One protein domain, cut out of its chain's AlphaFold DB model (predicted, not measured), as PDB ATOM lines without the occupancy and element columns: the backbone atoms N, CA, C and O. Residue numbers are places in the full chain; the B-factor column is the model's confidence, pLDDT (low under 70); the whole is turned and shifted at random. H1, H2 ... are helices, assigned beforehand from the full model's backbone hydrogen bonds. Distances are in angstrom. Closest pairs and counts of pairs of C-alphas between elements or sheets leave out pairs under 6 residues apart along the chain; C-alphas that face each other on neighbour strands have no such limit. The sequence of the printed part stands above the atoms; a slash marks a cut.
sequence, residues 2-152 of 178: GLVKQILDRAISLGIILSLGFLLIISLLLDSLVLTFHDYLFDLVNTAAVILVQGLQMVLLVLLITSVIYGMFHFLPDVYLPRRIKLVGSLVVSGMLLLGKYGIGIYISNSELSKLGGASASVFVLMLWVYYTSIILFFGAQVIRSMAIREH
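What this domain is: This is residues 2 to 152 of the 178 residues of an uncharacterized protein of Halioglobus sp (UniProt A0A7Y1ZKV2). Two long helical hairpins, H1 with H2 and H3 with H4, cross each other like an X, with the H2 and H3 lines at 58 degrees. They pack through the later part of H2 and the earlier part of H3, while residues 2 to 8 of H1 and residues 43 to 48 stick out. The printed part has 151 residues with four named helices in the order H1, H2, H3, H4 and no named strand, and its class is all helix. It is loose, with a radius of gyration of the C-alphas of 18.5 A, and only just elongated, spanning 59 by 39 by 30 A.

Where its parts are: Find C-alpha 2 at (65.697, -30.015, 20.081); from there H1, residues 2 to 41, runs 57.3 A. H2, residues 47 to 75, covers 42.4 A. Look next for C-alpha 83 at (44.266, -8.885, 23.879), where H3, residues 83 to 110, begins its 40.5 A. H4, residues 118 to 150, runs 47.5 A to C-alpha 150 at (52.765, 3.282, 26.809).

How they stand to each other: H1 and H2 form a helical hairpin and touch, at a shallow tilt of 3 degrees, opposite ways; their closest C-alphas, of Ile 16 and Met 72, are 6.8 A apart. H2, with residues 62 to 74 alone, touches residues 86 to 98 of H3, at a steep tilt of 58 degrees, opposite ways; the closest C-alphas, of Tyr 70 and Ser 90, are 5.2 A apart. H3 and H4 form the second helical hairpin and touch, at a shallow tilt of 27 degrees, opposite ways; the closest C-alphas, of Gly 89 and Ile 144, are 5.5 A apart. H4 is near H1 and near H2, while H1 and H3 are apart. Every O i to N i+4 pair is within hydrogen-bond range in H2 and H3, against 35 of 36 in H1 and 28 of 29 in H4.

The domain as a whole: The two farthest C-alphas, of Gly 2 and Asp 43, are 62.5 A apart. The printed part has no cut; the link from H1 to H2 is tight and the other two are short. Look for pLDDT under 70 at residues 39 to 45, 75 to 81, 114 and 152; the mean of the printed part is 82.5.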
ATOM      1  N   GLY A   2      65.370 -31.182  20.928       73.75
ATOM      2  CA  GLY A   2      65.697 -30.015  20.081       73.75
ATOM      3  C   GLY A   2      65.167 -30.053  18.635       73.75
ATOM      4  O   GLY A   2      64.650 -29.048  18.164       73.75
ATOM      5  N   LEU A   3      65.217 -31.210  17.960       79.94
ATOM      6  CA  LEU A   3      64.798 -31.358  16.551       79.94
ATOM      7  C   LEU A   3      63.316 -31.026  16.317       79.94
ATOM      8  O   LEU A   3      62.986 -30.300  15.386       79.94
ATOM      9  N   VAL A   4      62.424 -31.496  17.194       81.88
ATOM     10  CA  VAL A   4      60.975 -31.244  17.076       81.88
ATOM     11  C   VAL A   4      60.656 -29.755  17.231       81.88
ATOM     12  O   VAL A   4      59.854 -29.224  16.470       81.88
ATOM     13  N   LYS A   5      61.328 -29.055  18.158       77.50
ATOM     14  CA  LYS A   5      61.202 -27.595  18.302       77.50
ATOM     15  C   LYS A   5      61.668 -26.860  17.045       77.50
ATOM     16  O   LYS A   5      60.973 -25.976  16.570       77.50
ATOM     17  N   GLN A   6      62.800 -27.267  16.479       80.31
ATOM     18  CA  GLN A   6      63.383 -26.611  15.310       80.31
ATOM     19  C   GLN A   6      62.526 -26.784  14.044       80.31
ATOM     20  O   GLN A   6      62.418 -25.861  13.238       80.31
ATOM     21  N   ILE A   7      61.892 -27.950  13.882       83.75
ATOM     22  CA  ILE A   7      60.922 -28.197  12.807       83.75
ATOM     23  C   ILE A   7      59.655 -27.366  13.038       83.75
ATOM     24  O   ILE A   7      59.160 -26.744  12.100       83.75
ATOM     25  N   LEU A   8      59.157 -27.308  14.276       81.50
ATOM     26  CA  LEU A   8      57.949 -26.559  14.615       81.50
ATOM     27  C   LEU A   8      58.123 -25.048  14.400       81.50
ATOM     28  O   LEU A   8      57.258 -24.426  13.791       81.50
ATOM     29  N   ASP A   9      59.254 -24.468  14.807       76.81
ATOM     30  CA  ASP A   9      59.530 -23.036  14.615       76.81
ATOM     31  C   ASP A   9      59.586 -22.659  13.122       76.81
ATOM     32  O   ASP A   9      59.077 -21.612  12.714       76.81
ATOM     33  N   ARG A  10      60.135 -23.542  12.274       83.62
ATOM     34  CA  ARG A  10      60.145 -23.361  10.810       83.62
ATOM     35  C   ARG A  10      58.772 -23.573  10.178       83.62
ATOM     36  O   ARG A  10      58.424 -22.877   9.230       83.62
ATOM     37  N   ALA A  11      57.986 -24.515  10.690       83.81
ATOM     38  CA  ALA A  11      56.616 -24.723  10.237       83.81
ATOM     39  C   ALA A  11      55.731 -23.509  10.561       83.81
ATOM     40  O   ALA A  11      54.894 -23.132   9.744       83.81
ATOM     41  N   ILE A  12      55.953 -22.852  11.706       76.75
ATOM     42  CA  ILE A  12      55.249 -21.620  12.087       76.75
ATOM     43  C   ILE A  12      55.591 -20.476  11.123       76.75
ATOM     44  O   ILE A  12      54.680 -19.812  10.627       76.75
ATOM     45  N   SER A  13      56.874 -20.255  10.813       77.19
ATOM     46  CA  SER A  13      57.266 -19.198   9.866       77.19
ATOM     47  C   SER A  13      56.766 -19.468   8.443       77.19
ATOM     48  O   SER A  13      56.301 -18.543   7.776       77.19
ATOM     49  N   LEU A  14      56.764 -20.730   8.000       83.00
ATOM     50  CA  LEU A  14      56.129 -21.134   6.741       83.00
ATOM     51  C   LEU A  14      54.618 -20.893   6.753       83.00
ATOM     52  O   LEU A  14      54.078 -20.352   5.789       83.00
ATOM     53  N   GLY A  15      53.939 -21.248   7.845       83.94
ATOM     54  CA  GLY A  15      52.497 -21.062   7.999       83.94
ATOM     55  C   GLY A  15      52.072 -19.599   7.879       83.94
ATOM     56  O   GLY A  15      51.030 -19.310   7.297       83.94
ATOM     57  N   ILE A  16      52.900 -18.667   8.354       78.62
ATOM     58  CA  ILE A  16      52.675 -17.223   8.208       78.62
ATOM     59  C   ILE A  16      52.707 -16.792   6.744       78.62
ATOM     60  O   ILE A  16      51.779 -16.131   6.278       78.62
ATOM     61  N   ILE A  17      53.763 -17.168   6.021       80.69
ATOM     62  CA  ILE A  17      53.930 -16.800   4.609       80.69
ATOM     63  C   ILE A  17      52.792 -17.413   3.786       80.69
ATOM     64  O   ILE A  17      52.177 -16.726   2.968       80.69
ATOM     65  N   LEU A  18      52.457 -18.678   4.061       84.38
ATOM     66  CA  LEU A  18      51.354 -19.378   3.412       84.38
ATOM     67  C   LEU A  18      50.010 -18.698   3.698       84.38
ATOM     68  O   LEU A  18      49.221 -18.509   2.778       84.38
ATOM     69  N   SER A  19      49.769 -18.273   4.941       85.69
ATOM     70  CA  SER A  19      48.542 -17.563   5.320       85.69
ATOM     71  C   SER A  19      48.403 -16.231   4.587       85.69
ATOM     72  O   SER A  19      47.311 -15.910   4.136       85.69
ATOM     73  N   LEU A  20      49.492 -15.473   4.417       84.25
ATOM     74  CA  LEU A  20      49.483 -14.207   3.672       84.25
ATOM     75  C   LEU A  20      49.201 -14.411   2.177       84.25
ATOM     76  O   LEU A  20      48.449 -13.637   1.585       84.25
ATOM     77  N   GLY A  21      49.774 -15.453   1.568       84.25
ATOM     78  CA  GLY A  21      49.484 -15.814   0.177       84.25
ATOM     79  C   GLY A  21      48.048 -16.311  -0.007       84.25
ATOM     80  O   GLY A  21      47.342 -15.880  -0.915       84.25
ATOM     81  N   PHE A  22      47.579 -17.163   0.903       86.12
ATOM     82  CA  PHE A  22      46.203 -17.652   0.922       86.12
ATOM     83  C   PHE A  22      45.187 -16.515   1.097       86.12
ATOM     84  O   PHE A  22      44.169 -16.484   0.407       86.12
ATOM     85  N   LEU A  23      45.499 -15.538   1.954       87.56
ATOM     86  CA  LEU A  23      44.702 -14.328   2.145       87.56
ATOM     87  C   LEU A  23      44.526 -13.550   0.833       87.56
ATOM     88  O   LEU A  23      43.420 -13.098   0.538       87.56
ATOM     89  N   LEU A  24      45.595 -13.417   0.038       85.50
ATOM     90  CA  LEU A  24      45.539 -12.760  -1.269       85.50
ATOM     91  C   LEU A  24      44.596 -13.507  -2.216       85.50
ATOM     92  O   LEU A  24      43.737 -12.879  -2.830       85.50
ATOM     93  N   ILE A  25      44.715 -14.835  -2.301       88.25
ATOM     94  CA  ILE A  25      43.881 -15.646  -3.200       88.25
ATOM     95  C   ILE A  25      42.406 -15.548  -2.804       88.25
ATOM     96  O   ILE A  25      41.569 -15.279  -3.662       88.25
ATOM     97  N   ILE A  26      42.074 -15.705  -1.517       88.62
ATOM     98  CA  ILE A  26      40.687 -15.554  -1.051       88.62
ATOM     99  C   ILE A  26      40.172 -14.151  -1.334       88.62
ATOM    100  O   ILE A  26      39.035 -14.003  -1.771       88.62
ATOM    101  N   SER A  27      40.989 -13.125  -1.091       84.88
ATOM    102  CA  SER A  27      40.581 -11.756  -1.373       84.88
ATOM    103  C   SER A  27      40.191 -11.596  -2.841       84.88
ATOM    104  O   SER A  27      39.136 -11.035  -3.111       84.88
ATOM    105  N   LEU A  28      41.011 -12.099  -3.767       86.50
ATOM    106  CA  LEU A  28      40.720 -12.038  -5.201       86.50
ATOM    107  C   LEU A  28      39.470 -12.841  -5.563       86.50
ATOM    108  O   LEU A  28      38.638 -12.352  -6.317       86.50
ATOM    109  N   LEU A  29      39.311 -14.041  -5.001       88.25
ATOM    110  CA  LEU A  29      38.121 -14.863  -5.225       88.25
ATOM    111  C   LEU A  29      36.849 -14.146  -4.773       88.25
ATOM    112  O   LEU A  29      35.873 -14.141  -5.515       88.25
ATOM    113  N   LEU A  30      36.863 -13.519  -3.593       87.31
ATOM    114  CA  LEU A  30      35.733 -12.734  -3.093       87.31
ATOM    115  C   LEU A  30      35.434 -11.539  -4.004       87.31
ATOM    116  O   LEU A  30      34.268 -11.295  -4.305       87.31
ATOM    117  N   ASP A  31      36.468 -10.833  -4.474       86.56
ATOM    118  CA  ASP A  31      36.307  -9.726  -5.423       86.56
ATOM    119  C   ASP A  31      35.671 -10.203  -6.738       86.56
ATOM    120  O   ASP A  31      34.678  -9.631  -7.186       86.56
ATOM    121  N   SER A  32      36.189 -11.283  -7.329       87.50
ATOM    122  CA  SER A  32      35.661 -11.855  -8.572       87.50
ATOM    123  C   SER A  32      34.232 -12.366  -8.423       87.50
ATOM    124  O   SER A  32      33.422 -12.177  -9.332       87.50
ATOM    125  N   LEU A  33      33.907 -12.990  -7.287       85.94
ATOM    126  CA  LEU A  33      32.561 -13.484  -7.018       85.94
ATOM    127  C   LEU A  33      31.580 -12.312  -7.012       85.94
ATOM    128  O   LEU A  33      30.598 -12.333  -7.748       85.94
ATOM    129  N   VAL A  34      31.880 -11.256  -6.250       83.00
ATOM    130  CA  VAL A  34      30.988 -10.096  -6.166       83.00
ATOM    131  C   VAL A  34      30.865  -9.377  -7.501       83.00
ATOM    132  O   VAL A  34      29.746  -9.041  -7.860       83.00
ATOM    133  N   LEU A  35      31.950  -9.203  -8.263       82.31
ATOM    134  CA  LEU A  35      31.882  -8.623  -9.611       82.31
ATOM    135  C   LEU A  35      30.987  -9.447 -10.547       82.31
ATOM    136  O   LEU A  35      30.121  -8.893 -11.208       82.31
ATOM    137  N   THR A  36      31.127 -10.775 -10.533       82.75
ATOM    138  CA  THR A  36      30.290 -11.658 -11.361       82.75
ATOM    139  C   THR A  36      28.819 -11.549 -10.966       82.75
ATOM    140  O   THR A  36      27.953 -11.433 -11.821       82.75
ATOM    141  N   PHE A  37      28.512 -11.560  -9.667       77.88
ATOM    142  CA  PHE A  37      27.136 -11.407  -9.193       77.88
ATOM    143  C   PHE A  37      26.577 -10.006  -9.459       77.88
ATOM    144  O   PHE A  37      25.383  -9.878  -9.713       77.88
ATOM    145  N   HIS A  38      27.416  -8.970  -9.427       72.38
ATOM    146  CA  HIS A  38      27.033  -7.592  -9.721       72.38
ATOM    147  C   HIS A  38      26.408  -7.488 -11.116       72.38
ATOM    148  O   HIS A  38      25.307  -6.956 -11.237       72.38
ATOM    149  N   ASP A  39      27.038  -8.087 -12.129       69.69
ATOM    150  CA  ASP A  39      26.550  -8.045 -13.512       69.69
ATOM    151  C   ASP A  39      25.184  -8.739 -13.686       69.69
ATOM    152  O   ASP A  39      24.357  -8.282 -14.467       69.69
ATOM    153  N   TYR A  40      24.898  -9.797 -12.916       67.56
ATOM    154  CA  TYR A  40      23.601 -10.496 -12.951       67.56
ATOM    155  C   TYR A  40      22.513  -9.832 -12.089       67.56
ATOM    156  O   TYR A  40      21.323  -9.985 -12.363       67.56
ATOM    157  N   LEU A  41      22.893  -9.136 -11.013       59.97
ATOM    158  CA  LEU A  41      21.953  -8.552 -10.049       59.97
ATOM    159  C   LEU A  41      21.438  -7.174 -10.485       59.97
ATOM    160  O   LEU A  41      20.349  -6.797 -10.056       59.97
ATOM    161  N   PHE A  42      22.161  -6.435 -11.335       62.22
ATOM    162  CA  PHE A  42      21.704  -5.121 -11.815       62.22
ATOM    163  C   PHE A  42      20.382  -5.173 -12.595       62.22
ATOM    164  O   PHE A  42      19.615  -4.216 -12.531       62.22
ATOM    165  N   ASP A  43      20.078  -6.300 -13.241       62.53
ATOM    166  CA  ASP A  43      18.816  -6.490 -13.967       62.53
ATOM    167  C   ASP A  43      17.642  -6.910 -13.060       62.53
ATOM    168  O   ASP A  43      16.482  -6.760 -13.446       62.53
ATOM    169  N   LEU A  44      17.908  -7.419 -11.848       60.25
ATOM    170  CA  LEU A  44      16.881  -8.008 -10.973       60.25
ATOM    171  C   LEU A  44      16.678  -7.268  -9.640       60.25
ATOM    172  O   LEU A  44      15.660  -7.488  -8.979       60.25
ATOM    173  N   VAL A  45      17.627  -6.429  -9.203       63.31
ATOM    174  CA  VAL A  45      17.657  -5.891  -7.831       63.31
ATOM    175  C   VAL A  45      17.931  -4.385  -7.793       63.31
ATOM    176  O   VAL A  45      18.773  -3.855  -8.506       63.31
ATOM    177  N   ASN A  46      17.223  -3.684  -6.901       74.69
ATOM    178  CA  ASN A  46      17.362  -2.246  -6.654       74.69
ATOM    179  C   ASN A  46      18.819  -1.864  -6.302       74.69
ATOM    180  O   ASN A  46      19.473  -2.564  -5.525       74.69
ATOM    181  N   THR A  47      19.296  -0.711  -6.787       75.69
ATOM    182  CA  THR A  47      20.626  -0.127  -6.517       75.69
ATOM    183  C   THR A  47      21.013  -0.157  -5.030       75.69
ATOM    184  O   THR A  47      22.178  -0.365  -4.691       75.69
ATOM    185  N   ALA A  48      20.041  -0.020  -4.121       78.50
ATOM    186  CA  ALA A  48      20.265  -0.114  -2.677       78.50
ATOM    187  C   ALA A  48      20.817  -1.484  -2.217       78.50
ATOM    188  O   ALA A  48      21.658  -1.541  -1.318       78.50
ATOM    189  N   ALA A  49      20.383  -2.588  -2.833       80.25
ATOM    190  CA  ALA A  49      20.843  -3.932  -2.487       80.25
ATOM    191  C   ALA A  49      22.300  -4.160  -2.909       80.25
ATOM    192  O   ALA A  49      23.079  -4.743  -2.156       80.25
ATOM    193  N   VAL A  50      22.693  -3.637  -4.074       79.19
ATOM    194  CA  VAL A  50      24.072  -3.713  -4.576       79.19
ATOM    195  C   VAL A  50      25.045  -3.029  -3.611       79.19
ATOM    196  O   VAL A  50      26.087  -3.594  -3.275       79.19
ATOM    197  N   ILE A  51      24.699  -1.832  -3.127       81.81
ATOM    198  CA  ILE A  51      25.531  -1.079  -2.173       81.81
ATOM    199  C   ILE A  51      25.680  -1.856  -0.855       81.81
ATOM    200  O   ILE A  51      26.779  -1.939  -0.304       81.81
ATOM    201  N   LEU A  52      24.596  -2.472  -0.371       84.94
ATOM    202  CA  LEU A  52      24.620  -3.314   0.829       84.94
ATOM    203  C   LEU A  52      25.553  -4.521   0.677       84.94
ATOM    204  O   LEU A  52      26.335  -4.803   1.587       84.94
ATOM    205  N   VAL A  53      25.505  -5.211  -0.466       84.44
ATOM    206  CA  VAL A  53      26.362  -6.376  -0.747       84.44
ATOM    207  C   VAL A  53      27.838  -5.974  -0.809       84.44
ATOM    208  O   VAL A  53      28.672  -6.641  -0.193       84.44
ATOM    209  N   GLN A  54      28.169  -4.861  -1.471       83.56
ATOM    210  CA  GLN A  54      29.544  -4.345  -1.506       83.56
ATOM    211  C   GLN A  54      30.047  -3.949  -0.112       83.56
ATOM    212  O   GLN A  54      31.170  -4.287   0.268       83.56
ATOM    213  N   GLY A  55      29.207  -3.279   0.683       87.50
ATOM    214  CA  GLY A  55      29.533  -2.937   2.068       87.50
ATOM    215  C   GLY A  55      29.795  -4.183   2.918       87.50
ATOM    216  O   GLY A  55      30.793  -4.246   3.640       87.50
ATOM    217  N   LEU A  56      28.950  -5.210   2.785       88.69
ATOM    218  CA  LEU A  56      29.112  -6.477   3.494       88.69
ATOM    219  C   LEU A  56      30.402  -7.202   3.088       88.69
ATOM    220  O   LEU A  56      31.125  -7.685   3.960       88.69
ATOM    221  N   GLN A  57      30.724  -7.240   1.792       88.69
ATOM    222  CA  GLN A  57      31.982  -7.798   1.294       88.69
ATOM    223  C   GLN A  57      33.182  -7.076   1.909       88.69
ATOM    224  O   GLN A  57      34.096  -7.735   2.406       88.69
ATOM    225  N   MET A  58      33.183  -5.740   1.908       88.88
ATOM    226  CA  MET A  58      34.283  -4.951   2.465       88.88
ATOM    227  C   MET A  58      34.488  -5.264   3.952       88.88
ATOM    228  O   MET A  58      35.617  -5.514   4.378       88.88
ATOM    229  N   VAL A  59      33.402  -5.328   4.731       91.62
ATOM    230  CA  VAL A  59      33.449  -5.701   6.154       91.62
ATOM    231  C   VAL A  59      33.979  -7.124   6.337       91.62
ATOM    232  O   VAL A  59      34.852  -7.345   7.179       91.62
ATOM    233  N   LEU A  60      33.502  -8.081   5.539       90.81
ATOM    234  CA  LEU A  60      33.946  -9.474   5.596       90.81
ATOM    235  C   LEU A  60      35.444  -9.601   5.281       90.81
ATOM    236  O   LEU A  60      36.158 -10.331   5.970       90.81
ATOM    237  N   LEU A  61      35.937  -8.842   4.300       90.69
ATOM    238  CA  LEU A  61      37.348  -8.821   3.916       90.69
ATOM    239  C   LEU A  61      38.223  -8.233   5.031       90.69
ATOM    240  O   LEU A  61      39.231  -8.834   5.405       90.69
ATOM    241  N   VAL A  62      37.816  -7.097   5.611       91.56
ATOM    242  CA  VAL A  62      38.490  -6.484   6.770       91.56
ATOM    243  C   VAL A  62      38.556  -7.474   7.930       91.56
ATOM    244  O   VAL A  62      39.615  -7.639   8.538       91.56
ATOM    245  N   LEU A  63      37.448  -8.151   8.230       91.88
ATOM    246  CA  LEU A  63      37.358  -9.098   9.338       91.88
ATOM    247  C   LEU A  63      38.260 -10.315   9.098       91.88
ATOM    248  O   LEU A  63      39.000 -10.707  10.002       91.88
ATOM    249  N   LEU A  64      38.270 -10.862   7.880       90.50
ATOM    250  CA  LEU A  64      39.146 -11.966   7.491       90.50
ATOM    251  C   LEU A  64      40.628 -11.592   7.649       90.50
ATOM    252  O   LEU A  64      41.374 -12.306   8.320       90.50
ATOM    253  N   ILE A  65      41.042 -10.449   7.090       90.81
ATOM    254  CA  ILE A  65      42.426  -9.956   7.183       90.81
ATOM    255  C   ILE A  65      42.802  -9.714   8.644       90.81
ATOM    256  O   ILE A  65      43.842 -10.187   9.104       90.81
ATOM    257  N   THR A  66      41.945  -9.025   9.398       91.88
ATOM    258  CA  THR A  66      42.170  -8.761  10.825       91.88
ATOM    259  C   THR A  66      42.325 -10.064  11.603       91.88
ATOM    260  O   THR A  66      43.229 -10.160  12.426       91.88
ATOM    261  N   SER A  67      41.498 -11.077  11.329       89.31
ATOM    262  CA  SER A  67      41.551 -12.385  11.992       89.31
ATOM    263  C   SER A  67      42.879 -13.103  11.738       89.31
ATOM    264  O   SER A  67      43.528 -13.554  12.686       89.31
ATOM    265  N   VAL A  68      43.344 -13.131  10.484       87.88
ATOM    266  CA  VAL A  68      44.637 -13.738  10.123       87.88
ATOM    267  C   VAL A  68      45.794 -13.001  10.796       87.88
ATOM    268  O   VAL A  68      46.628 -13.633  11.443       87.88
ATOM    269  N   ILE A  69      45.822 -11.668  10.729       87.69
ATOM    270  CA  ILE A  69      46.880 -10.853  11.343       87.69
ATOM    271  C   ILE A  69      46.848 -10.946  12.875       87.69
ATOM    272  O   ILE A  69      47.893 -11.027  13.522       87.69
ATOM    273  N   TYR A  70      45.661 -10.973  13.478       88.25
ATOM    274  CA  TYR A  70      45.498 -11.200  14.911       88.25
ATOM    275  C   TYR A  70      46.023 -12.581  15.311       88.25
ATOM    276  O   TYR A  70      46.726 -12.700  16.316       88.25
ATOM    277  N   GLY A  71      45.726 -13.612  14.512       83.44
ATOM    278  CA  GLY A  71      46.286 -14.954  14.651       83.44
ATOM    279  C   GLY A  71      47.810 -14.934  14.584       83.44
ATOM    280  O   GLY A  71      48.465 -15.458  15.483       83.44
ATOM    281  N   MET A  72      48.388 -14.236  13.605       82.00
ATOM    282  CA  MET A  72      49.836 -14.042  13.512       82.00
ATOM    283  C   MET A  72      50.390 -13.401  14.789       82.00
ATOM    284  O   MET A  72      51.245 -13.986  15.444       82.00
ATOM    285  N   PHE A  73      49.845 -12.274  15.248       75.25
ATOM    286  CA  PHE A  73      50.248 -11.661  16.520       75.25
ATOM    287  C   PHE A  73      49.841 -12.458  17.765       75.25
ATOM    288  O   PHE A  73      50.164 -12.048  18.879       75.25
ATOM    289  N   HIS A  74      49.127 -13.572  17.637       74.44
ATOM    290  CA  HIS A  74      48.824 -14.459  18.750       74.44
ATOM    291  C   HIS A  74      49.766 -15.660  18.820       74.44
ATOM    292  O   HIS A  74      50.177 -16.009  19.928       74.44
ATOM    293  N   PHE A  75      50.097 -16.259  17.677       67.12
ATOM    294  CA  PHE A  75      50.957 -17.440  17.578       67.12
ATOM    295  C   PHE A  75      52.447 -17.090  17.517       67.12
ATOM    296  O   PHE A  75      53.274 -17.889  17.945       67.12
ATOM    297  N   LEU A  76      52.788 -15.896  17.026       59.28
ATOM    298  CA  LEU A  76      54.167 -15.443  16.861       59.28
ATOM    299  C   LEU A  76      54.862 -14.849  18.104       59.28
ATOM    300  O   LEU A  76      56.090 -14.916  18.151       59.28
ATOM    301  N   PRO A  77      54.189 -14.242  19.105       54.25
ATOM    302  CA  PRO A  77      54.919 -13.541  20.149       54.25
ATOM    303  C   PRO A  77      55.551 -14.497  21.151       54.25
ATOM    304  O   PRO A  77      54.876 -15.251  21.851       54.25
ATOM    305  N   ASP A  78      56.847 -14.306  21.350       57.03
ATOM    306  CA  ASP A  78      57.584 -14.790  22.515       57.03
ATOM    307  C   ASP A  78      57.333 -13.923  23.777       57.03
ATOM    308  O   ASP A  78      58.061 -13.987  24.766       57.03
ATOM    309  N   VAL A  79      56.294 -13.069  23.747       56.16
ATOM    310  CA  VAL A  79      55.950 -12.096  24.796       56.16
ATOM    311  C   VAL A  79      54.433 -12.005  24.987       56.16
ATOM    312  O   VAL A  79      53.669 -11.897  24.029       56.16
ATOM    313  N   TYR A  80      53.979 -12.002  26.241       62.09
ATOM    314  CA  TYR A  80      52.562 -11.849  26.571       62.09
ATOM    315  C   TYR A  80      52.075 -10.428  26.260       62.09
ATOM    316  O   TYR A  80      52.424  -9.475  26.951       62.09
ATOM    317  N   LEU A  81      51.240 -10.298  25.228       69.62
ATOM    318  CA  LEU A  81      50.577  -9.050  24.851       69.62
ATOM    319  C   LEU A  81      49.106  -9.055  25.309       69.62
ATOM    320  O   LEU A  81      48.406 -10.055  25.086       69.62
ATOM    321  N   PRO A  82      48.593  -7.950  25.888       78.38
ATOM    322  CA  PRO A  82      47.171  -7.799  26.175       78.38
ATOM    323  C   PRO A  82      46.328  -7.973  24.906       78.38
ATOM    324  O   PRO A  82      46.685  -7.491  23.829       78.38
ATOM    325  N   ARG A  83      45.168  -8.637  25.023       80.31
ATOM    326  CA  ARG A  83      44.266  -8.885  23.879       80.31
ATOM    327  C   ARG A  83      43.827  -7.587  23.187       80.31
ATOM    328  O   ARG A  83      43.723  -7.575  21.967       80.31
ATOM    329  N   ARG A  84      43.641  -6.500  23.950       83.88
ATOM    330  CA  ARG A  84      43.278  -5.169  23.430       83.88
ATOM    331  C   ARG A  84      44.351  -4.602  22.496       83.88
ATOM    332  O   ARG A  84      44.024  -4.228  21.378       83.88
ATOM    333  N   ILE A  85      45.624  -4.632  22.904       83.00
ATOM    334  CA  ILE A  85      46.741  -4.154  22.073       83.00
ATOM    335  C   ILE A  85      46.847  -4.975  20.783       83.00
ATOM    336  O   ILE A  85      47.006  -4.408  19.705       83.00
ATOM    337  N   LYS A  86      46.714  -6.306  20.879       85.12
ATOM    338  CA  LYS A  86      46.740  -7.181  19.698       85.12
ATOM    339  C   LYS A  86      45.609  -6.864  18.719       85.12
ATOM    340  O   LYS A  86      45.880  -6.792  17.529       85.12
ATOM    341  N   LEU A  87      44.386  -6.647  19.216       87.81
ATOM    342  CA  LEU A  87      43.227  -6.295  18.386       87.81
ATOM    343  C   LEU A  87      43.424  -4.957  17.667       87.81
ATOM    344  O   LEU A  87      43.232  -4.882  16.455       87.81
ATOM    345  N   VAL A  88      43.857  -3.919  18.390       88.50
ATOM    346  CA  VAL A  88      44.110  -2.596  17.796       88.50
ATOM    347  C   VAL A  88      45.235  -2.678  16.764       88.50
ATOM    348  O   VAL A  88      45.083  -2.183  15.650       88.50
ATOM    349  N   GLY A  89      46.332  -3.371  17.084       87.12
ATOM    350  CA  GLY A  89      47.442  -3.581  16.155       87.12
ATOM    351  C   GLY A  89      47.029  -4.334  14.889       87.12
ATOM    352  O   GLY A  89      47.382  -3.913  13.789       87.12
ATOM    353  N   SER A  90      46.232  -5.401  15.016       89.75
ATOM    354  CA  SER A  90      45.712  -6.133  13.853       89.75
ATOM    355  C   SER A  90      44.762  -5.295  13.004       89.75
ATOM    356  O   SER A  90      44.802  -5.407  11.783       89.75
ATOM    357  N   LEU A  91      43.955  -4.429  13.624       92.12
ATOM    358  CA  LEU A  91      43.034  -3.553  12.903       92.12
ATOM    359  C   LEU A  91      43.805  -2.518  12.070       92.12
ATOM    360  O   LEU A  91      43.538  -2.368  10.882       92.12
ATOM    361  N   VAL A  92      44.825  -1.882  12.659       92.12
ATOM    362  CA  VAL A  92      45.707  -0.934  11.953       92.12
ATOM    363  C   VAL A  92      46.403  -1.608  10.769       92.12
ATOM    364  O   VAL A  92      46.377  -1.086   9.654       92.12
ATOM    365  N   VAL A  93      46.978  -2.794  10.987       92.12
ATOM    366  CA  VAL A  93      47.639  -3.563   9.923       92.12
ATOM    367  C   VAL A  93      46.653  -3.958   8.828       92.12
ATOM    368  O   VAL A  93      46.980  -3.809   7.657       92.12
ATOM    369  N   SER A  94      45.453  -4.425   9.181       91.88
ATOM    370  CA  SER A  94      44.440  -4.808   8.194       91.88
ATOM    371  C   SER A  94      44.027  -3.633   7.306       91.88
ATOM    372  O   SER A  94      43.949  -3.792   6.090       91.88
ATOM    373  N   GLY A  95      43.856  -2.443   7.894       92.75
ATOM    374  CA  GLY A  95      43.533  -1.221   7.163       92.75
ATOM    375  C   GLY A  95      44.647  -0.823   6.198       92.75
ATOM    376  O   GLY A  95      44.373  -0.546   5.034       92.75
ATOM    377  N   MET A  96      45.909  -0.874   6.635       91.12
ATOM    378  CA  MET A  96      47.044  -0.643   5.733       91.12
ATOM    379  C   MET A  96      47.111  -1.701   4.627       91.12
ATOM    380  O   MET A  96      47.296  -1.357   3.467       91.12
ATOM    381  N   LEU A  97      46.904  -2.977   4.954       90.81
ATOM    382  CA  LEU A  97      46.971  -4.070   3.983       90.81
ATOM    383  C   LEU A  97      45.892  -3.941   2.898       90.81
ATOM    384  O   LEU A  97      46.182  -4.137   1.720       90.81
ATOM    385  N   LEU A  98      44.682  -3.523   3.275       90.12
ATOM    386  CA  LEU A  98      43.621  -3.138   2.341       90.12
ATOM    387  C   LEU A  98      44.020  -1.947   1.473       90.12
ATOM    388  O   LEU A  98      43.865  -2.002   0.255       90.12
ATOM    389  N   LEU A  99      44.552  -0.883   2.078       92.00
ATOM    390  CA  LEU A  99      44.959   0.310   1.335       92.00
ATOM    391  C   LEU A  99      45.994  -0.016   0.265       92.00
ATOM    392  O   LEU A  99      45.843   0.425  -0.872       92.00
ATOM    393  N   GLY A 100      47.010  -0.818   0.573       89.31
ATOM    394  CA  GLY A 100      47.953  -1.200  -0.469       89.31
ATOM    395  C   GLY A 100      47.463  -2.287  -1.399       89.31
ATOM    396  O   GLY A 100      47.941  -2.310  -2.522       89.31
ATOM    397  N   LYS A 101      46.474  -3.115  -1.033       87.44
ATOM    398  CA  LYS A 101      45.799  -3.966  -2.025       87.44
ATOM    399  C   LYS A 101      45.239  -3.116  -3.161       87.44
ATOM    400  O   LYS A 101      45.554  -3.353  -4.327       87.44
ATOM    401  N   TYR A 102      44.451  -2.103  -2.811       88.00
ATOM    402  CA  TYR A 102      43.889  -1.181  -3.794       88.00
ATOM    403  C   TYR A 102      44.975  -0.320  -4.451       88.00
ATOM    404  O   TYR A 102      44.962  -0.149  -5.667       88.00
ATOM    405  N   GLY A 103      45.956   0.156  -3.680       90.12
ATOM    406  CA  GLY A 103      47.081   0.947  -4.188       90.12
ATOM    407  C   GLY A 103      47.928   0.202  -5.223       90.12
ATOM    408  O   GLY A 103      48.255   0.767  -6.263       90.12
ATOM    409  N   ILE A 104      48.221  -1.081  -4.990       87.50
ATOM    410  CA  ILE A 104      48.919  -1.952  -5.944       87.50
ATOM    411  C   ILE A 104      48.061  -2.154  -7.196       87.50
ATOM    412  O   ILE A 104      48.586  -2.060  -8.303       87.50
ATOM    413  N   GLY A 105      46.749  -2.361  -7.046       86.31
ATOM    414  CA  GLY A 105      45.826  -2.465  -8.182       86.31
ATOM    415  C   GLY A 105      45.856  -1.225  -9.083       86.31
ATOM    416  O   GLY A 105      46.030  -1.342 -10.297       86.31
ATOM    417  N   ILE A 106      45.782  -0.031  -8.488       87.81
ATOM    418  CA  ILE A 106      45.878   1.246  -9.212       87.81
ATOM    419  C   ILE A 106      47.257   1.399  -9.865       87.81
ATOM    420  O   ILE A 106      47.350   1.809 -11.023       87.81
ATOM    421  N   TYR A 107      48.329   1.055  -9.149       88.00
ATOM    422  CA  TYR A 107      49.695   1.150  -9.661       88.00
ATOM    423  C   TYR A 107      49.904   0.272 -10.901       88.00
ATOM    424  O   TYR A 107      50.451   0.732 -11.902       88.00
ATOM    425  N   ILE A 108      49.423  -0.973 -10.875       85.50
ATOM    426  CA  ILE A 108      49.514  -1.891 -12.019       85.50
ATOM    427  C   ILE A 108      48.678  -1.373 -13.193       85.50
ATOM    428  O   ILE A 108      49.162  -1.366 -14.322       85.50
ATOM    429  N   SER A 109      47.459  -0.891 -12.930       82.12
ATOM    430  CA  SER A 109      46.563  -0.376 -13.974       82.12
ATOM    431  C   SER A 109      47.132   0.828 -14.730       82.12
ATOM    432  O   SER A 109      46.790   1.019 -15.892       82.12
ATOM    433  N   ASN A 110      47.962   1.654 -14.084       82.50
ATOM    434  CA  ASN A 110      48.522   2.871 -14.681       82.50
ATOM    435  C   ASN A 110      49.966   2.710 -15.179       82.50
ATOM    436  O   ASN A 110      50.502   3.625 -15.800       82.50
ATOM    437  N   SER A 111      50.626   1.587 -14.893       80.25
ATOM    438  CA  SER A 111      52.038   1.392 -15.229       80.25
ATOM    439  C   SER A 111      52.230   0.526 -16.471       80.25
ATOM    440  O   SER A 111      51.387  -0.293 -16.846       80.25
ATOM    441  N   GLU A 112      53.402   0.661 -17.094       74.75
ATOM    442  CA  GLU A 112      53.818  -0.176 -18.226       74.75
ATOM    443  C   GLU A 112      53.997  -1.655 -17.852       74.75
ATOM    444  O   GLU A 112      54.150  -2.497 -18.732       74.75
ATOM    445  N   LEU A 113      53.903  -1.997 -16.561       70.12
ATOM    446  CA  LEU A 113      53.823  -3.382 -16.102       70.12
ATOM    447  C   LEU A 113      52.607  -4.122 -16.669       70.12
ATOM    448  O   LEU A 113      52.678  -5.336 -16.827       70.12
ATOM    449  N   SER A 114      51.537  -3.410 -17.030       67.25
ATOM    450  CA  SER A 114      50.402  -3.978 -17.773       67.25
ATOM    451  C   SER A 114      50.764  -4.405 -19.204       67.25
ATOM    452  O   SER A 114      50.116  -5.290 -19.759       67.25
ATOM    453  N   LYS A 115      51.806  -3.802 -19.797       73.06
ATOM    454  CA  LYS A 115      52.305  -4.111 -21.149       73.06
ATOM    455  C   LYS A 115      53.325  -5.256 -21.149       73.06
ATOM    456  O   LYS A 115      53.519  -5.899 -22.177       73.06
ATOM    457  N   LEU A 116      53.990  -5.509 -20.016       74.75
ATOM    458  CA  LEU A 116      54.869  -6.666 -19.832       74.75
ATOM    459  C   LEU A 116      54.011  -7.942 -19.865       74.75
ATOM    460  O   LEU A 116      53.024  -8.051 -19.144       74.75
ATOM    461  N   GLY A 117      54.371  -8.917 -20.706       70.38
ATOM    462  CA  GLY A 117      53.611 -10.163 -20.864       70.38
ATOM    463  C   GLY A 117      53.342 -10.887 -19.534       70.38
ATOM    464  O   GLY A 117      54.159 -10.854 -18.610       70.38
ATOM    465  N   GLY A 118      52.192 -11.568 -19.445       72.75
ATOM    466  CA  GLY A 118      51.581 -12.031 -18.186       72.75
ATOM    467  C   GLY A 118      52.456 -12.888 -17.261       72.75
ATOM    468  O   GLY A 118      52.309 -12.816 -16.040       72.75
ATOM    469  N   ALA A 119      53.420 -13.645 -17.797       81.75
ATOM    470  CA  ALA A 119      54.363 -14.405 -16.973       81.75
ATOM    471  C   ALA A 119      55.343 -13.490 -16.216       81.75
ATOM    472  O   ALA A 119      55.572 -13.688 -15.026       81.75
ATOM    473  N   SER A 120      55.877 -12.449 -16.860       85.31
ATOM    474  CA  SER A 120      56.810 -11.508 -16.227       85.31
ATOM    475  C   SER A 120      56.088 -10.540 -15.293       85.31
ATOM    476  O   SER A 120      56.567 -10.281 -14.190       85.31
ATOM    477  N   ALA A 121      54.911 -10.051 -15.694       83.12
ATOM    478  CA  ALA A 121      54.108  -9.157 -14.865       83.12
ATOM    479  C   ALA A 121      53.694  -9.821 -13.539       83.12
ATOM    480  O   ALA A 121      53.821  -9.205 -12.483       83.12
ATOM    481  N   SER A 122      53.283 -11.096 -13.559       85.12
ATOM    482  CA  SER A 122      52.839 -11.802 -12.345       85.12
ATOM    483  C   SER A 122      53.920 -11.907 -11.260       85.12
ATOM    484  O   SER A 122      53.616 -11.719 -10.080       85.12
ATOM    485  N   VAL A 123      55.187 -12.122 -11.640       87.75
ATOM    486  CA  VAL A 123      56.313 -12.169 -10.689       87.75
ATOM    487  C   VAL A 123      56.519 -10.813 -10.017       87.75
ATOM    488  O   VAL A 123      56.656 -10.756  -8.795       87.75
ATOM    489  N   PHE A 124      56.487  -9.713 -10.778       87.88
ATOM    490  CA  PHE A 124      56.618  -8.367 -10.211       87.88
ATOM    491  C   PHE A 124      55.458  -8.013  -9.281       87.88
ATOM    492  O   PHE A 124      55.691  -7.442  -8.217       87.88
ATOM    493  N   VAL A 125      54.226  -8.380  -9.641       86.25
ATOM    494  CA  VAL A 125      53.046  -8.156  -8.792       86.25
ATOM    495  C   VAL A 125      53.175  -8.912  -7.472       86.25
ATOM    496  O   VAL A 125      52.970  -8.329  -6.406       86.25
ATOM    497  N   LEU A 126      53.572 -10.185  -7.525       86.88
ATOM    498  CA  LEU A 126      53.789 -10.996  -6.329       86.88
ATOM    499  C   LEU A 126      54.922 -10.426  -5.470       86.88
ATOM    500  O   LEU A 126      54.776 -10.318  -4.254       86.88
ATOM    501  N   MET A 127      56.029 -10.014  -6.088       89.38
ATOM    502  CA  MET A 127      57.164  -9.417  -5.384       89.38
ATOM    503  C   MET A 127      56.777  -8.099  -4.701       89.38
ATOM    504  O   MET A 127      57.081  -7.915  -3.523       89.38
ATOM    505  N   LEU A 128      56.060  -7.213  -5.399       89.81
ATOM    506  CA  LEU A 128      55.557  -5.955  -4.846       89.81
ATOM    507  C   LEU A 128      54.600  -6.208  -3.679       89.81
ATOM    508  O   LEU A 128      54.705  -5.553  -2.643       89.81
ATOM    509  N   TRP A 129      53.713  -7.193  -3.814       88.81
ATOM    510  CA  TRP A 129      52.794  -7.577  -2.752       88.81
ATOM    511  C   TRP A 129      53.516  -8.111  -1.511       88.81
ATOM    512  O   TRP A 129      53.267  -7.657  -0.391       88.81
ATOM    513  N   VAL A 130      54.438  -9.062  -1.680       87.69
ATOM    514  CA  VAL A 130      55.217  -9.634  -0.570       87.69
ATOM    515  C   VAL A 130      56.071  -8.556   0.104       87.69
ATOM    516  O   VAL A 130      56.131  -8.488   1.334       87.69
ATOM    517  N   TYR A 131      56.684  -7.669  -0.680       90.75
ATOM    518  CA  TYR A 131      57.450  -6.539  -0.160       90.75
ATOM    519  C   TYR A 131      56.570  -5.594   0.668       90.75
ATOM    520  O   TYR A 131      56.888  -5.277   1.816       90.75
ATOM    521  N   TYR A 132      55.420  -5.209   0.118       91.19
ATOM    522  CA  TYR A 132      54.475  -4.318   0.776       91.19
ATOM    523  C   TYR A 132      53.928  -4.907   2.084       91.19
ATOM    524  O   TYR A 132      53.954  -4.254   3.130       91.19
ATOM    525  N   THR A 133      53.496  -6.170   2.059       89.25
ATOM    526  CA  THR A 133      52.994  -6.863   3.257       89.25
ATOM    527  C   THR A 133      54.066  -6.979   4.339       89.25
ATOM    528  O   THR A 133      53.766  -6.756   5.512       89.25
ATOM    529  N   SER A 134      55.322  -7.235   3.964       89.00
ATOM    530  CA  SER A 134      56.445  -7.293   4.910       89.00
ATOM    531  C   SER A 134      56.658  -5.962   5.638       89.00
ATOM    532  O   SER A 134      56.801  -5.948   6.863       89.00
ATOM    533  N   ILE A 135      56.612  -4.834   4.918       92.00
ATOM    534  CA  ILE A 135      56.736  -3.496   5.519       92.00
ATOM    535  C   ILE A 135      55.611  -3.241   6.522       92.00
ATOM    536  O   ILE A 135      55.881  -2.805   7.645       92.00
ATOM    537  N   ILE A 136      54.360  -3.536   6.154       91.50
ATOM    538  CA  ILE A 136      53.226  -3.322   7.061       91.50
ATOM    539  C   ILE A 136      53.355  -4.194   8.305       91.50
ATOM    540  O   ILE A 136      53.073  -3.722   9.402       91.50
ATOM    541  N   LEU A 137      53.782  -5.449   8.174       86.69
ATOM    542  CA  LEU A 137      53.947  -6.333   9.327       86.69
ATOM    543  C   LEU A 137      55.001  -5.801  10.302       86.69
ATOM    544  O   LEU A 137      54.753  -5.776  11.512       86.69
ATOM    545  N   PHE A 138      56.138  -5.312   9.797       87.94
ATOM    546  CA  PHE A 138      57.150  -4.667  10.638       87.94
ATOM    547  C   PHE A 138      56.627  -3.389  11.294       87.94
ATOM    548  O   PHE A 138      56.856  -3.164  12.486       87.94
ATOM    549  N   PHE A 139      55.878  -2.580  10.548       90.62
ATOM    550  CA  PHE A 139      55.242  -1.384  11.084       90.62
ATOM    551  C   PHE A 139      54.203  -1.721  12.166       90.62
ATOM    552  O   PHE A 139      54.215  -1.140  13.249       90.62
ATOM    553  N   GLY A 140      53.360  -2.724  11.936       88.12
ATOM    554  CA  GLY A 140      52.374  -3.214  12.897       88.12
ATOM    555  C   GLY A 140      53.012  -3.718  14.188       88.12
ATOM    556  O   GLY A 140      52.551  -3.386  15.280       88.12
ATOM    557  N   ALA A 141      54.121  -4.452  14.082       85.75
ATOM    558  CA  ALA A 141      54.885  -4.899  15.244       85.75
ATOM    559  C   ALA A 141      55.470  -3.719  16.046       85.75
ATOM    560  O   ALA A 141      55.410  -3.724  17.280       85.75
ATOM    561  N   GLN A 142      55.982  -2.684  15.371       88.56
ATOM    562  CA  GLN A 142      56.445  -1.441  16.007       88.56
ATOM    563  C   GLN A 142      55.305  -0.709  16.728       88.56
ATOM    564  O   GLN A 142      55.478  -0.278  17.869       88.56
ATOM    565  N   VAL A 143      54.130  -0.613  16.100       87.94
ATOM    566  CA  VAL A 143      52.927   0.000  16.685       87.94
ATOM    567  C   VAL A 143      52.470  -0.768  17.927       87.94
ATOM    568  O   VAL A 143      52.210  -0.170  18.970       87.94
ATOM    569  N   ILE A 144      52.449  -2.099  17.876       86.25
ATOM    570  CA  ILE A 144      52.137  -2.938  19.043       86.25
ATOM    571  C   ILE A 144      53.162  -2.722  20.161       86.25
ATOM    572  O   ILE A 144      52.786  -2.578  21.326       86.25
ATOM    573  N   ARG A 145      54.455  -2.664  19.821       82.94
ATOM    574  CA  ARG A 145      55.533  -2.429  20.790       82.94
ATOM    575  C   ARG A 145      55.404  -1.062  21.456       82.94
ATOM    576  O   ARG A 145      55.555  -0.973  22.673       82.94
ATOM    577  N   SER A 146      55.125  -0.007  20.695       85.69
ATOM    578  CA  SER A 146      54.968   1.341  21.245       85.69
ATOM    579  C   SER A 146      53.731   1.440  22.143       85.69
ATOM    580  O   SER A 146      53.824   2.001  23.235       85.69
ATOM    581  N   MET A 147      52.609   0.820  21.758       83.81
ATOM    582  CA  MET A 147      51.410   0.728  22.601       83.81
ATOM    583  C   MET A 147      51.677  -0.037  23.902       83.81
ATOM    584  O   MET A 147      51.296   0.432  24.972       83.81
ATOM    585  N   ALA A 148      52.397  -1.160  23.837       81.19
ATOM    586  CA  ALA A 148      52.745  -1.943  25.022       81.19
ATOM    587  C   ALA A 148      53.635  -1.168  26.007       81.19
ATOM    588  O   ALA A 148      53.440  -1.269  27.218       81.19
ATOM    589  N   ILE A 149      54.577  -0.363  25.502       79.56
ATOM    590  CA  ILE A 149      55.422   0.505  26.337       79.56
ATOM    591  C   ILE A 149      54.583   1.600  27.014       79.56
ATOM    592  O   ILE A 149      54.793   1.878  28.194       79.56
ATOM    593  N   ARG A 150      53.627   2.203  26.292       77.69
ATOM    594  CA  ARG A 150      52.765   3.282  26.809       77.69
ATOM    595  C   ARG A 150      51.773   2.812  27.870       77.69
ATOM    596  O   ARG A 150      51.531   3.544  28.818       77.69
ATOM    597  N   GLU A 151      51.222   1.607  27.741       74.06
ATOM    598  CA  GLU A 151      50.290   1.046  28.735       74.06
ATOM    599  C   GLU A 151      50.989   0.522  30.005       74.06
ATOM    600  O   GLU A 151      50.333  -0.079  30.854       74.06
ATOM    601  N   HIS A 152      52.315   0.695  30.147       64.19
ATOM    602  CA  HIS A 152      53.122   0.042  31.189       64.19
ATOM    603  C   HIS A 152      52.833  -1.463  31.303       64.19
ATOM    604  O   HIS A 152      53.009  -2.068  32.363       64.19
TER     605      HIS A 152